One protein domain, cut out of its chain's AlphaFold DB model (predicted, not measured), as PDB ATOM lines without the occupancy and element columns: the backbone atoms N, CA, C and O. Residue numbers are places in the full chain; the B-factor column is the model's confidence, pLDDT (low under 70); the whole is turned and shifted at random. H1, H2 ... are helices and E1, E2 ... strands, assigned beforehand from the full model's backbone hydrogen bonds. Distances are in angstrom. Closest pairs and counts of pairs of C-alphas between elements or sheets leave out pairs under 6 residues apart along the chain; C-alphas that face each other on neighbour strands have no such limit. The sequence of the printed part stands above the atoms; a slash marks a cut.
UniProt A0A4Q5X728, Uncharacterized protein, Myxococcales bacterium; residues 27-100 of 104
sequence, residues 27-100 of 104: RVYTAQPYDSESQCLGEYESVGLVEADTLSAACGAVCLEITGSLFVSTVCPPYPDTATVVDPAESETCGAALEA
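AT A GLANCE: This is residues 27 to 100 of the 104 residues of an uncharacterized protein of Myxococcales bacterium (UniProt A0A4Q5X728). A single five-stranded sheet, strongly twisted and curled like part of a barrel but not closed, has one short helix, H1, packed over one face, over E4 and E3 and slantwise to the strands. The longest strand, E1, runs along the long axis. The printed part has 74 residues, with named elements E1, E2, E3, E4, E5 and H1 along the chain; the sheet's order is E2 E1 E4 E3 E5, all antiparallel, and the class is mostly strand. The whole is compact, with a radius of gyration of the C-alphas of 11.6 A, and elongated, spanning 36 by 23 by 20 A.

IN THESE COORDINATES: E1, residues 27 to 35, begins at C-alpha 27 (5.403, 47.191, 15.446) and is 25.3 A long. E2 is residues 45 to 51, 17.8 A. E3, residues 62 to 66, measures 12.5 A and E4, residues 69 to 73, 12.8 A. E5 is residues 83 to 86, 9.3 A. H1, residues 92 to 98, 10.0 A, ends at C-alpha 98 (20.667, 53.665, -1.961).

HOW THE PARTS SIT: E1 pairs in a staggered way, with E2 over residues 27 to 31 and with E4 over 32 to 33. E1 and E2 form a hairpin, with N 29 and O 48 2.9 A apart. E1 and E4 are antiparallel neighbours, with N 32 and O 72 within hydrogen-bond range at 2.9 A. E3 and E4 form a hairpin, with N 64 and O 71 at 2.8 A. E5, an edge strand like E2, has N 84 and O 65 of E3 at 2.9 A. H1 is on the sheet at a height of 8.3 A, over E4 and, only just, E3, with 3 C-alphas. On the local plane it stands at 32 degrees to E4, only just slantwise to the strands. Its closest C-alphas to E3 are those of Cys 94 and Cys 63, 5.8 A. In H1 every O i to N i+4 pair is within hydrogen-bond range.

THE WHOLE: The C-alphas farthest apart, those of Glu 37 and Asp 53, are 37.3 A apart. The printed part has no cut and no long link. Mean pLDDT of the printed part is 90.8; residues 52 to 57 are under 70.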
ATOM      1  N   ARG A  27       4.837  45.843  15.548       85.50
ATOM      2  CA  ARG A  27       5.403  47.191  15.446       85.50
ATOM      3  C   ARG A  27       5.236  47.737  14.050       85.50
ATOM      4  O   ARG A  27       5.304  46.998  13.075       85.50
ATOM      5  N   VAL A  28       5.071  49.051  13.972       89.06
ATOM      6  CA  VAL A  28       5.075  49.764  12.698       89.06
ATOM      7  C   VAL A  28       6.476  49.716  12.109       89.06
ATOM      8  O   VAL A  28       7.439  50.141  12.746       89.06
ATOM      9  N   TYR A  29       6.569  49.197  10.894       90.88
ATOM     10  CA  TYR A  29       7.776  49.235  10.092       90.88
ATOM     11  C   TYR A  29       7.743  50.490   9.222       90.88
ATOM     12  O   TYR A  29       6.759  50.735   8.518       90.88
ATOM     13  N   THR A  30       8.811  51.282   9.275       93.12
ATOM     14  CA  THR A  30       8.927  52.530   8.519       93.12
ATOM     15  C   THR A  30      10.072  52.478   7.524       93.12
ATOM     16  O   THR A  30      11.138  51.954   7.846       93.12
ATOM     17  N   ALA A  31       9.875  53.074   6.355       94.88
ATOM     18  CA  ALA A  31      10.890  53.191   5.312       94.88
ATOM     19  C   ALA A  31      10.687  54.492   4.526       94.88
ATOM     20  O   ALA A  31       9.634  55.119   4.635       94.88
ATOM     21  N   GLN A  32      11.689  54.906   3.754       97.12
ATOM     22  CA  GLN A  32      11.607  56.096   2.908       97.12
ATOM     23  C   GLN A  32      11.268  55.684   1.471       97.12
ATOM     24  O   GLN A  32      11.979  54.837   0.924       97.12
ATOM     25  N   PRO A  33      10.219  56.239   0.842       97.31
ATOM     26  CA  PRO A  33       9.914  55.955  -0.555       97.31
ATOM     27  C   PRO A  33      10.992  56.564  -1.451       97.31
ATOM     28  O   PRO A  33      11.489  57.654  -1.174       97.31
ATOM     29  N   TYR A  34      11.343  55.878  -2.532       97.56
ATOM     30  CA  TYR A  34      12.218  56.422  -3.563       97.56
ATOM     31  C   TYR A  34      11.394  57.002  -4.711       97.56
ATOM     32  O   TYR A  34      10.592  56.295  -5.326       97.56
ATOM     33  N   ASP A  35      11.629  58.273  -5.022       95.94
ATOM     34  CA  ASP A  35      11.073  58.935  -6.195       95.94
ATOM     35  C   ASP A  35      12.110  58.953  -7.323       95.94
ATOM     36  O   ASP A  35      13.131  59.643  -7.261       95.94
ATOM     37  N   SER A  36      11.853  58.179  -8.377       92.06
ATOM     38  CA  SER A  36      12.792  58.045  -9.493       92.06
ATOM     39  C   SER A  36      12.873  59.287 -10.381       92.06
ATOM     40  O   SER A  36      13.854  59.442 -11.104       92.06
ATOM     41  N   GLU A  37      11.852  60.150 -10.370       91.81
ATOM     42  CA  GLU A  37      11.820  61.351 -11.215       91.81
ATOM     43  C   GLU A  37      12.727  62.455 -10.655       91.81
ATOM     44  O   GLU A  37      13.466  63.094 -11.403       91.81
ATOM     45  N   SER A  38      12.707  62.645  -9.336       92.06
ATOM     46  CA  SER A  38      13.553  63.592  -8.601       92.06
ATOM     47  C   SER A  38      14.849  62.973  -8.071       92.06
ATOM     48  O   SER A  38      15.724  63.702  -7.608       92.06
ATOM     49  N   GLN A  39      14.997  61.646  -8.176       93.56
ATOM     50  CA  GLN A  39      16.128  60.872  -7.653       93.56
ATOM     51  C   GLN A  39      16.358  61.096  -6.151       93.56
ATOM     52  O   GLN A  39      17.498  61.132  -5.681       93.56
ATOM     53  N   CYS A  40      15.265  61.228  -5.406       95.75
ATOM     54  CA  CYS A  40      15.261  61.518  -3.981       95.75
ATOM     55  C   CYS A  40      14.600  60.411  -3.167       95.75
ATOM     56  O   CYS A  40      13.744  59.670  -3.650       95.75
ATOM     57  N   LEU A  41      14.931  60.390  -1.880       96.81
ATOM     58  CA  LEU A  41      14.125  59.742  -0.859       96.81
ATOM     59  C   LEU A  41      13.082  60.717  -0.306       96.81
ATOM     60  O   LEU A  41      13.366  61.895  -0.069       96.81
ATOM     61  N   GLY A  42      11.876  60.211  -0.078       95.50
ATOM     62  CA  GLY A  42      10.847  60.912   0.675       95.50
ATOM     63  C   GLY A  42      11.062  60.821   2.186       95.50
ATOM     64  O   GLY A  42      12.055  60.278   2.688       95.50
ATOM     65  N   GLU A  43      10.097  61.348   2.931       94.81
ATOM     66  CA  GLU A  43      10.045  61.196   4.384       94.81
ATOM     67  C   GLU A  43       9.760  59.741   4.786       94.81
ATOM     68  O   GLU A  43       9.198  58.962   4.019       94.81
ATOM     69  N   TYR A  44      10.140  59.367   6.011       93.19
ATOM     70  CA  TYR A  44       9.796  58.049   6.542       93.19
ATOM     71  C   TYR A  44       8.278  57.896   6.638       93.19
ATOM     72  O   TYR A  44       7.608  58.661   7.334       93.19
ATOM     73  N   GLU A  45       7.752  56.847   6.019       94.94
ATOM     74  CA  GLU A  45       6.345  56.484   6.104       94.94
ATOM     75  C   GLU A  45       6.158  55.068   6.650       94.94
ATOM     76  O   GLU A  45       7.078  54.250   6.670       94.94
ATOM     77  N   SER A  46       4.950  54.786   7.137       93.88
ATOM     78  CA  SER A  46       4.579  53.475   7.671       93.88
ATOM     79  C   SER A  46       4.213  52.533   6.530       93.88
ATOM     80  O   SER A  46       3.188  52.730   5.884       93.88
ATOM     81  N   VAL A  47       5.008  51.486   6.319       93.44
ATOM     82  CA  VAL A  47       4.842  50.562   5.179       93.44
ATOM     83  C   VAL A  47       4.295  49.189   5.577       93.44
ATOM     84  O   VAL A  47       3.986  48.368   4.718       93.44
ATOM     85  N   GLY A  48       4.148  48.923   6.876       90.88
ATOM     86  CA  GLY A  48       3.540  47.689   7.359       90.88
ATOM     87  C   GLY A  48       3.705  47.464   8.855       90.88
ATOM     88  O   GLY A  48       4.184  48.330   9.588       90.88
ATOM     89  N   LEU A  49       3.298  46.275   9.295       89.75
ATOM     90  CA  LEU A  49       3.515  45.784  10.650       89.75
ATOM     91  C   LEU A  49       4.462  44.591  10.618       89.75
ATOM     92  O   LEU A  49       4.430  43.799   9.679       89.75
ATOM     93  N   VAL A  50       5.274  44.463  11.660       88.19
ATOM     94  CA  VAL A  50       6.162  43.319  11.860       88.19
ATOM     95  C   VAL A  50       6.050  42.818  13.290       88.19
ATOM     96  O   VAL A  50       5.984  43.616  14.227       88.19
ATOM     97  N   GLU A  51       6.044  41.501  13.466       83.88
ATOM     98  CA  GLU A  51       6.154  40.899  14.794       83.88
ATOM     99  C   GLU A  51       7.589  41.087  15.283       83.88
ATOM    100  O   GLU A  51       8.538  40.560  14.700       83.88
ATOM    101  N   ALA A  52       7.759  41.893  16.324       68.31
ATOM    102  CA  ALA A  52       9.073  42.324  16.762       68.31
ATOM    103  C   ALA A  52       9.210  42.190  18.275       68.31
ATOM    104  O   ALA A  52       8.691  43.023  19.016       68.31
ATOM    105  N   ASP A  53       9.958  41.179  18.720       69.06
ATOM    106  CA  ASP A  53      10.402  41.078  20.114       69.06
ATOM    107  C   ASP A  53      11.484  42.125  20.425       69.06
ATOM    108  O   ASP A  53      11.361  42.900  21.367       69.06
ATOM    109  N   THR A  54      12.548  42.178  19.613       58.53
ATOM    110  CA  THR A  54      13.635  43.165  19.719       58.53
ATOM    111  C   THR A  54      14.162  43.496  18.322       58.53
ATOM    112  O   THR A  54      15.133  42.892  17.862       58.53
ATOM    113  N   LEU A  55      13.521  44.427  17.608       61.50
ATOM    114  CA  LEU A  55      14.111  44.968  16.380       61.50
ATOM    115  C   LEU A  55      15.395  45.705  16.754       61.50
ATOM    116  O   LEU A  55      15.373  46.656  17.537       61.50
ATOM    117  N   SER A  56      16.522  45.251  16.214       63.72
ATOM    118  CA  SER A  56      17.776  45.978  16.359       63.72
ATOM    119  C   SER A  56      17.648  47.323  15.640       63.72
ATOM    120  O   SER A  56      17.115  47.393  14.533       63.72
ATOM    121  N   ALA A  57      18.098  48.394  16.294       62.41
ATOM    122  CA  ALA A  57      17.699  49.761  15.958       62.41
ATOM    123  C   ALA A  57      18.224  50.285  14.606       62.41
ATOM    124  O   ALA A  57      17.719  51.301  14.140       62.41
ATOM    125  N   ALA A  58      19.210  49.629  13.979       72.44
ATOM    126  CA  ALA A  58      19.676  49.976  12.637       72.44
ATOM    127  C   ALA A  58      20.469  48.830  11.983       72.44
ATOM    128  O   ALA A  58      21.359  48.240  12.602       72.44
ATOM    129  N   CYS A  59      20.169  48.563  10.718       84.81
ATOM    130  CA  CYS A  59      20.899  47.704   9.797       84.81
ATOM    131  C   CYS A  59      21.469  48.549   8.644       84.81
ATOM    132  O   CYS A  59      21.183  49.741   8.524       84.81
ATOM    133  N   GLY A  60      22.290  47.929   7.791       90.00
ATOM    134  CA  GLY A  60      22.653  48.543   6.514       90.00
ATOM    135  C   GLY A  60      21.402  48.856   5.689       90.00
ATOM    136  O   GLY A  60      20.403  48.144   5.798       90.00
ATOM    137  N   ALA A  61      21.465  49.926   4.896       93.69
ATOM    138  CA  ALA A  61      20.364  50.308   4.025       93.69
ATOM    139  C   ALA A  61      20.043  49.176   3.036       93.69
ATOM    140  O   ALA A  61      20.946  48.578   2.446       93.69
ATOM    141  N   VAL A  62      18.758  48.884   2.875       95.12
ATOM    142  CA  VAL A  62      18.231  47.855   1.978       95.12
ATOM    143  C   VAL A  62      17.091  48.429   1.149       95.12
ATOM    144  O   VAL A  62      16.322  49.262   1.635       95.12
ATOM    145  N   CYS A  63      16.963  47.957  -0.088       96.69
ATOM    146  CA  CYS A  63      15.816  48.252  -0.930       96.69
ATOM    147  C   CYS A  63      14.694  47.247  -0.687       96.69
ATOM    148  O   CYS A  63      14.906  46.032  -0.757       96.69
ATOM    149  N   LEU A  64      13.492  47.759  -0.459       97.06
ATOM    150  CA  LEU A  64      12.275  46.976  -0.318       97.06
ATOM    151  C   LEU A  64      11.289  47.404  -1.404       97.06
ATOM    152  O   LEU A  64      10.933  48.576  -1.486       97.06
ATOM    153  N   GLU A  65      10.827  46.464  -2.220       97.25
ATOM    154  CA  GLU A  65       9.658  46.678  -3.068       97.25
ATOM    155  C   GLU A  65       8.400  46.324  -2.273       97.25
ATOM    156  O   GLU A  65       8.266  45.208  -1.761       97.25
ATOM    157  N   ILE A  66       7.482  47.281  -2.155       95.62
ATOM    158  CA  ILE A  66       6.229  47.137  -1.414       95.62
ATOM    159  C   ILE A  66       5.104  47.656  -2.303       95.62
ATOM    160  O   ILE A  66       5.055  48.835  -2.641       95.62
ATOM    161  N   THR A  67       4.186  46.771  -2.698       93.06
ATOM    162  CA  THR A  67       3.048  47.107  -3.584       93.06
ATOM    163  C   THR A  67       3.483  47.794  -4.895       93.06
ATOM    164  O   THR A  67       2.781  48.649  -5.425       93.06
ATOM    165  N   GLY A  68       4.652  47.420  -5.432       92.19
ATOM    166  CA  GLY A  68       5.200  47.980  -6.676       92.19
ATOM    167  C   GLY A  68       5.900  49.336  -6.531       92.19
ATOM    168  O   GLY A  68       6.318  49.905  -7.536       92.19
ATOM    169  N   SER A  69       6.045  49.851  -5.309       95.62
ATOM    170  CA  SER A  69       6.845  51.039  -5.003       95.62
ATOM    171  C   SER A  69       8.155  50.636  -4.330       95.62
ATOM    172  O   SER A  69       8.185  49.702  -3.525       95.62
ATOM    173  N   LEU A  70       9.238  51.338  -4.663       97.44
ATOM    174  CA  LEU A  70      10.559  51.092  -4.096       97.44
ATOM    175  C   LEU A  70      10.769  51.958  -2.852       97.44
ATOM    176  O   LEU A  70      10.535  53.165  -2.881       97.44
ATOM    177  N   PHE A  71      11.257  51.341  -1.785       97.50
ATOM    178  CA  PHE A  71      11.591  51.991  -0.527       97.50
ATOM    179  C   PHE A  71      13.026  51.678  -0.129       97.50
ATOM    180  O   PHE A  71      13.519  50.579  -0.381       97.50
ATOM    181  N   VAL A  72      13.664  52.608   0.571       96.75
ATOM    182  CA  VAL A  72      14.919  52.372   1.282       96.75
ATOM    183  C   VAL A  72      14.628  52.303   2.771       96.75
ATOM    184  O   VAL A  72      13.988  53.186   3.345       96.75
ATOM    185  N   SER A  73      15.103  51.241   3.412       93.50
ATOM    186  CA  SER A  73      14.987  51.061   4.854       93.50
ATOM    187  C   SER A  73      16.348  50.812   5.478       93.50
ATOM    188  O   SER A  73      17.181  50.104   4.924       93.50
ATOM    189  N   THR A  74      16.551  51.360   6.668       92.50
ATOM    190  CA  THR A  74      17.681  51.044   7.552       92.50
ATOM    191  C   THR A  74      17.232  50.219   8.760       92.50
ATOM    192  O   THR A  74      18.018  49.950   9.665       92.50
ATOM    193  N   VAL A  75      15.965  49.793   8.799       89.50
ATOM    194  CA  VAL A  75      15.399  48.998   9.894       89.50
ATOM    195  C   VAL A  75      15.678  47.518   9.649       89.50
ATOM    196  O   VAL A  75      15.415  46.997   8.567       89.50
ATOM    197  N   CYS A  76      16.200  46.823  10.660       87.44
ATOM    198  CA  CYS A  76      16.523  45.401  10.562       87.44
ATOM    199  C   CYS A  76      15.290  44.505  10.323       87.44
ATOM    200  O   CYS A  76      14.175  44.900  10.666       87.44
ATOM    201  N   PRO A  77      15.481  43.276   9.803       88.00
ATOM    202  CA  PRO A  77      14.427  42.267   9.748       88.00
ATOM    203  C   PRO A  77      13.837  41.934  11.138       88.00
ATOM    204  O   PRO A  77      14.540  42.084  12.144       88.00
ATOM    205  N   PRO A  78      12.612  41.376  11.207       89.75
ATOM    206  CA  PRO A  78      11.774  40.979  10.072       89.75
ATOM    207  C   PRO A  78      11.221  42.174   9.287       89.75
ATOM    208  O   PRO A  78      11.002  43.246   9.843       89.75
ATOM    209  N   TYR A  79      11.029  41.977   7.983       90.69
ATOM    210  CA  TYR A  79      10.337  42.927   7.113       90.69
ATOM    211  C   TYR A  79       8.843  42.585   7.058       90.69
ATOM    212  O   TYR A  79       8.486  41.440   7.354       90.69
ATOM    213  N   PRO A  80       7.967  43.534   6.684       91.75
ATOM    214  CA  PRO A  80       6.557  43.234   6.452       91.75
ATOM    215  C   PRO A  80       6.394  42.108   5.424       91.75
ATOM    216  O   PRO A  80       7.140  42.066   4.448       91.75
ATOM    217  N   ASP A  81       5.384  41.249   5.577       91.94
ATOM    218  CA  ASP A  81       5.122  40.139   4.639       91.94
ATOM    219  C   ASP A  81       4.871  40.597   3.189       91.94
ATOM    220  O   ASP A  81       4.990  39.820   2.245       91.94
ATOM    221  N   THR A  82       4.509  41.867   3.003       93.31
ATOM    222  CA  THR A  82       4.289  42.492   1.694       93.31
ATOM    223  C   THR A  82       5.564  43.038   1.053       93.31
ATOM    224  O   THR A  82       5.494  43.547  -0.065       93.31
ATOM    225  N   ALA A  83       6.702  42.992   1.751       95.56
ATOM    226  CA  ALA A  83       7.969  43.528   1.277       95.56
ATOM    227  C   ALA A  83       8.816  42.452   0.593       95.56
ATOM    228  O   ALA A  83       9.055  41.378   1.144       95.56
ATOM    229  N   THR A  84       9.333  42.780  -0.589       96.56
ATOM    230  CA  THR A  84      10.337  41.974  -1.290       96.56
ATOM    231  C   THR A  84      11.674  42.700  -1.252       96.56
ATOM    232  O   THR A  84      11.757  43.868  -1.618       96.56
ATOM    233  N   VAL A  85      12.729  42.022  -0.802       96.06
ATOM    234  CA  VAL A  85      14.086  42.588  -0.818       96.06
ATOM    235  C   VAL A  85      14.595  42.622  -2.253       96.06
ATOM    236  O   VAL A  85      14.587  41.596  -2.932       96.06
ATOM    237  N   VAL A  86      15.058  43.790  -2.690       96.69
ATOM    238  CA  VAL A  86      15.645  43.987  -4.018       96.69
ATOM    239  C   VAL A  86      17.158  44.098  -3.875       96.69
ATOM    240  O   VAL A  86      17.653  44.913  -3.097       96.69
ATOM    241  N   ASP A  87      17.895  43.276  -4.621       94.00
ATOM    242  CA  ASP A  87      19.353  43.319  -4.621       94.00
ATOM    243  C   ASP A  87      19.867  44.474  -5.508       94.00
ATOM    244  O   ASP A  87      19.456  44.589  -6.668       94.00
ATOM    245  N   PRO A  88      20.764  45.345  -5.005       92.88
ATOM    246  CA  PRO A  88      21.281  46.473  -5.778       92.88
ATOM    247  C   PRO A  88      22.186  46.064  -6.948       92.88
ATOM    248  O   PRO A  88      22.366  46.862  -7.864       92.88
ATOM    249  N   ALA A  89      22.758  44.854  -6.956       92.31
ATOM    250  CA  ALA A  89      23.524  44.358  -8.100       92.31
ATOM    251  C   ALA A  89      22.615  43.864  -9.238       92.31
ATOM    252  O   ALA A  89      23.063  43.796 -10.384       92.31
ATOM    253  N   GLU A  90      21.352  43.546  -8.939       92.38
ATOM    254  CA  GLU A  90      20.356  43.100  -9.924       92.38
ATOM    255  C   GLU A  90      19.379  44.210 -10.350       92.38
ATOM    256  O   GLU A  90      18.667  44.052 -11.343       92.38
ATOM    257  N   SER A  91      19.352  45.345  -9.641       95.19
ATOM    258  CA  SER A  91      18.464  46.476  -9.927       95.19
ATOM    259  C   SER A  91      19.198  47.814  -9.870       95.19
ATOM    260  O   SER A  91      19.532  48.323  -8.798       95.19
ATOM    261  N   GLU A  92      19.362  48.438 -11.039       94.44
ATOM    262  CA  GLU A  92      19.930  49.787 -11.162       94.44
ATOM    263  C   GLU A  92      19.117  50.820 -10.370       94.44
ATOM    264  O   GLU A  92      19.687  51.728  -9.770       94.44
ATOM    265  N   THR A  93      17.789  50.663 -10.307       94.12
ATOM    266  CA  THR A  93      16.908  51.555  -9.537       94.12
ATOM    267  C   THR A  93      17.138  51.415  -8.035       94.12
ATOM    268  O   THR A  93      17.135  52.420  -7.331       94.12
ATOM    269  N   CYS A  94      17.396  50.202  -7.535       96.19
ATOM    270  CA  CYS A  94      17.793  50.014  -6.140       96.19
ATOM    271  C   CYS A  94      19.162  50.642  -5.855       96.19
ATOM    272  O   CYS A  94      19.303  51.371  -4.875       96.19
ATOM    273  N   GLY A  95      20.146  50.434  -6.734       95.75
ATOM    274  CA  GLY A  95      21.447  51.094  -6.615       95.75
ATOM    275  C   GLY A  95      21.321  52.619  -6.553       95.75
ATOM    276  O   GLY A  95      21.888  53.248  -5.666       95.75
ATOM    277  N   ALA A  96      20.510  53.211  -7.433       95.12
ATOM    278  CA  ALA A  96      20.242  54.648  -7.427       95.12
ATOM    279  C   ALA A  96      19.520  55.116  -6.152       95.12
ATOM    280  O   ALA A  96      19.843  56.180  -5.632       95.12
ATOM    281  N   ALA A  97      18.575  54.328  -5.632       95.56
ATOM    282  CA  ALA A  97      17.848  54.651  -4.409       95.56
ATOM    283  C   ALA A  97      18.747  54.643  -3.163       95.56
ATOM    284  O   ALA A  97      18.589  55.497  -2.294       95.56
ATOM    285  N   LEU A  98      19.712  53.721  -3.077       95.50
ATOM    286  CA  LEU A  98      20.667  53.665  -1.961       95.50
ATOM    287  C   LEU A  98      21.631  54.859  -1.936       95.50
ATOM    288  O   LEU A  98      22.079  55.256  -0.862       95.50
ATOM    289  N   GLU A  99      21.918  55.438  -3.101       95.25
ATOM    290  CA  GLU A  99      22.769  56.624  -3.247       95.25
ATOM    291  C   GLU A  99      21.969  57.943  -3.175       95.25
ATOM    292  O   GLU A  99      22.554  59.029  -3.210       95.25
ATOM    293  N   ALA A 100      20.635  57.871  -3.098       93.88
ATOM    294  CA  ALA A 100      19.759  59.035  -3.106       93.88
ATOM    295  C   ALA A 100      19.748  59.772  -1.757       93.88
ATOM    296  O   ALA A 100      19.820  59.175  -0.682       93.88
TER     297      ALA A 100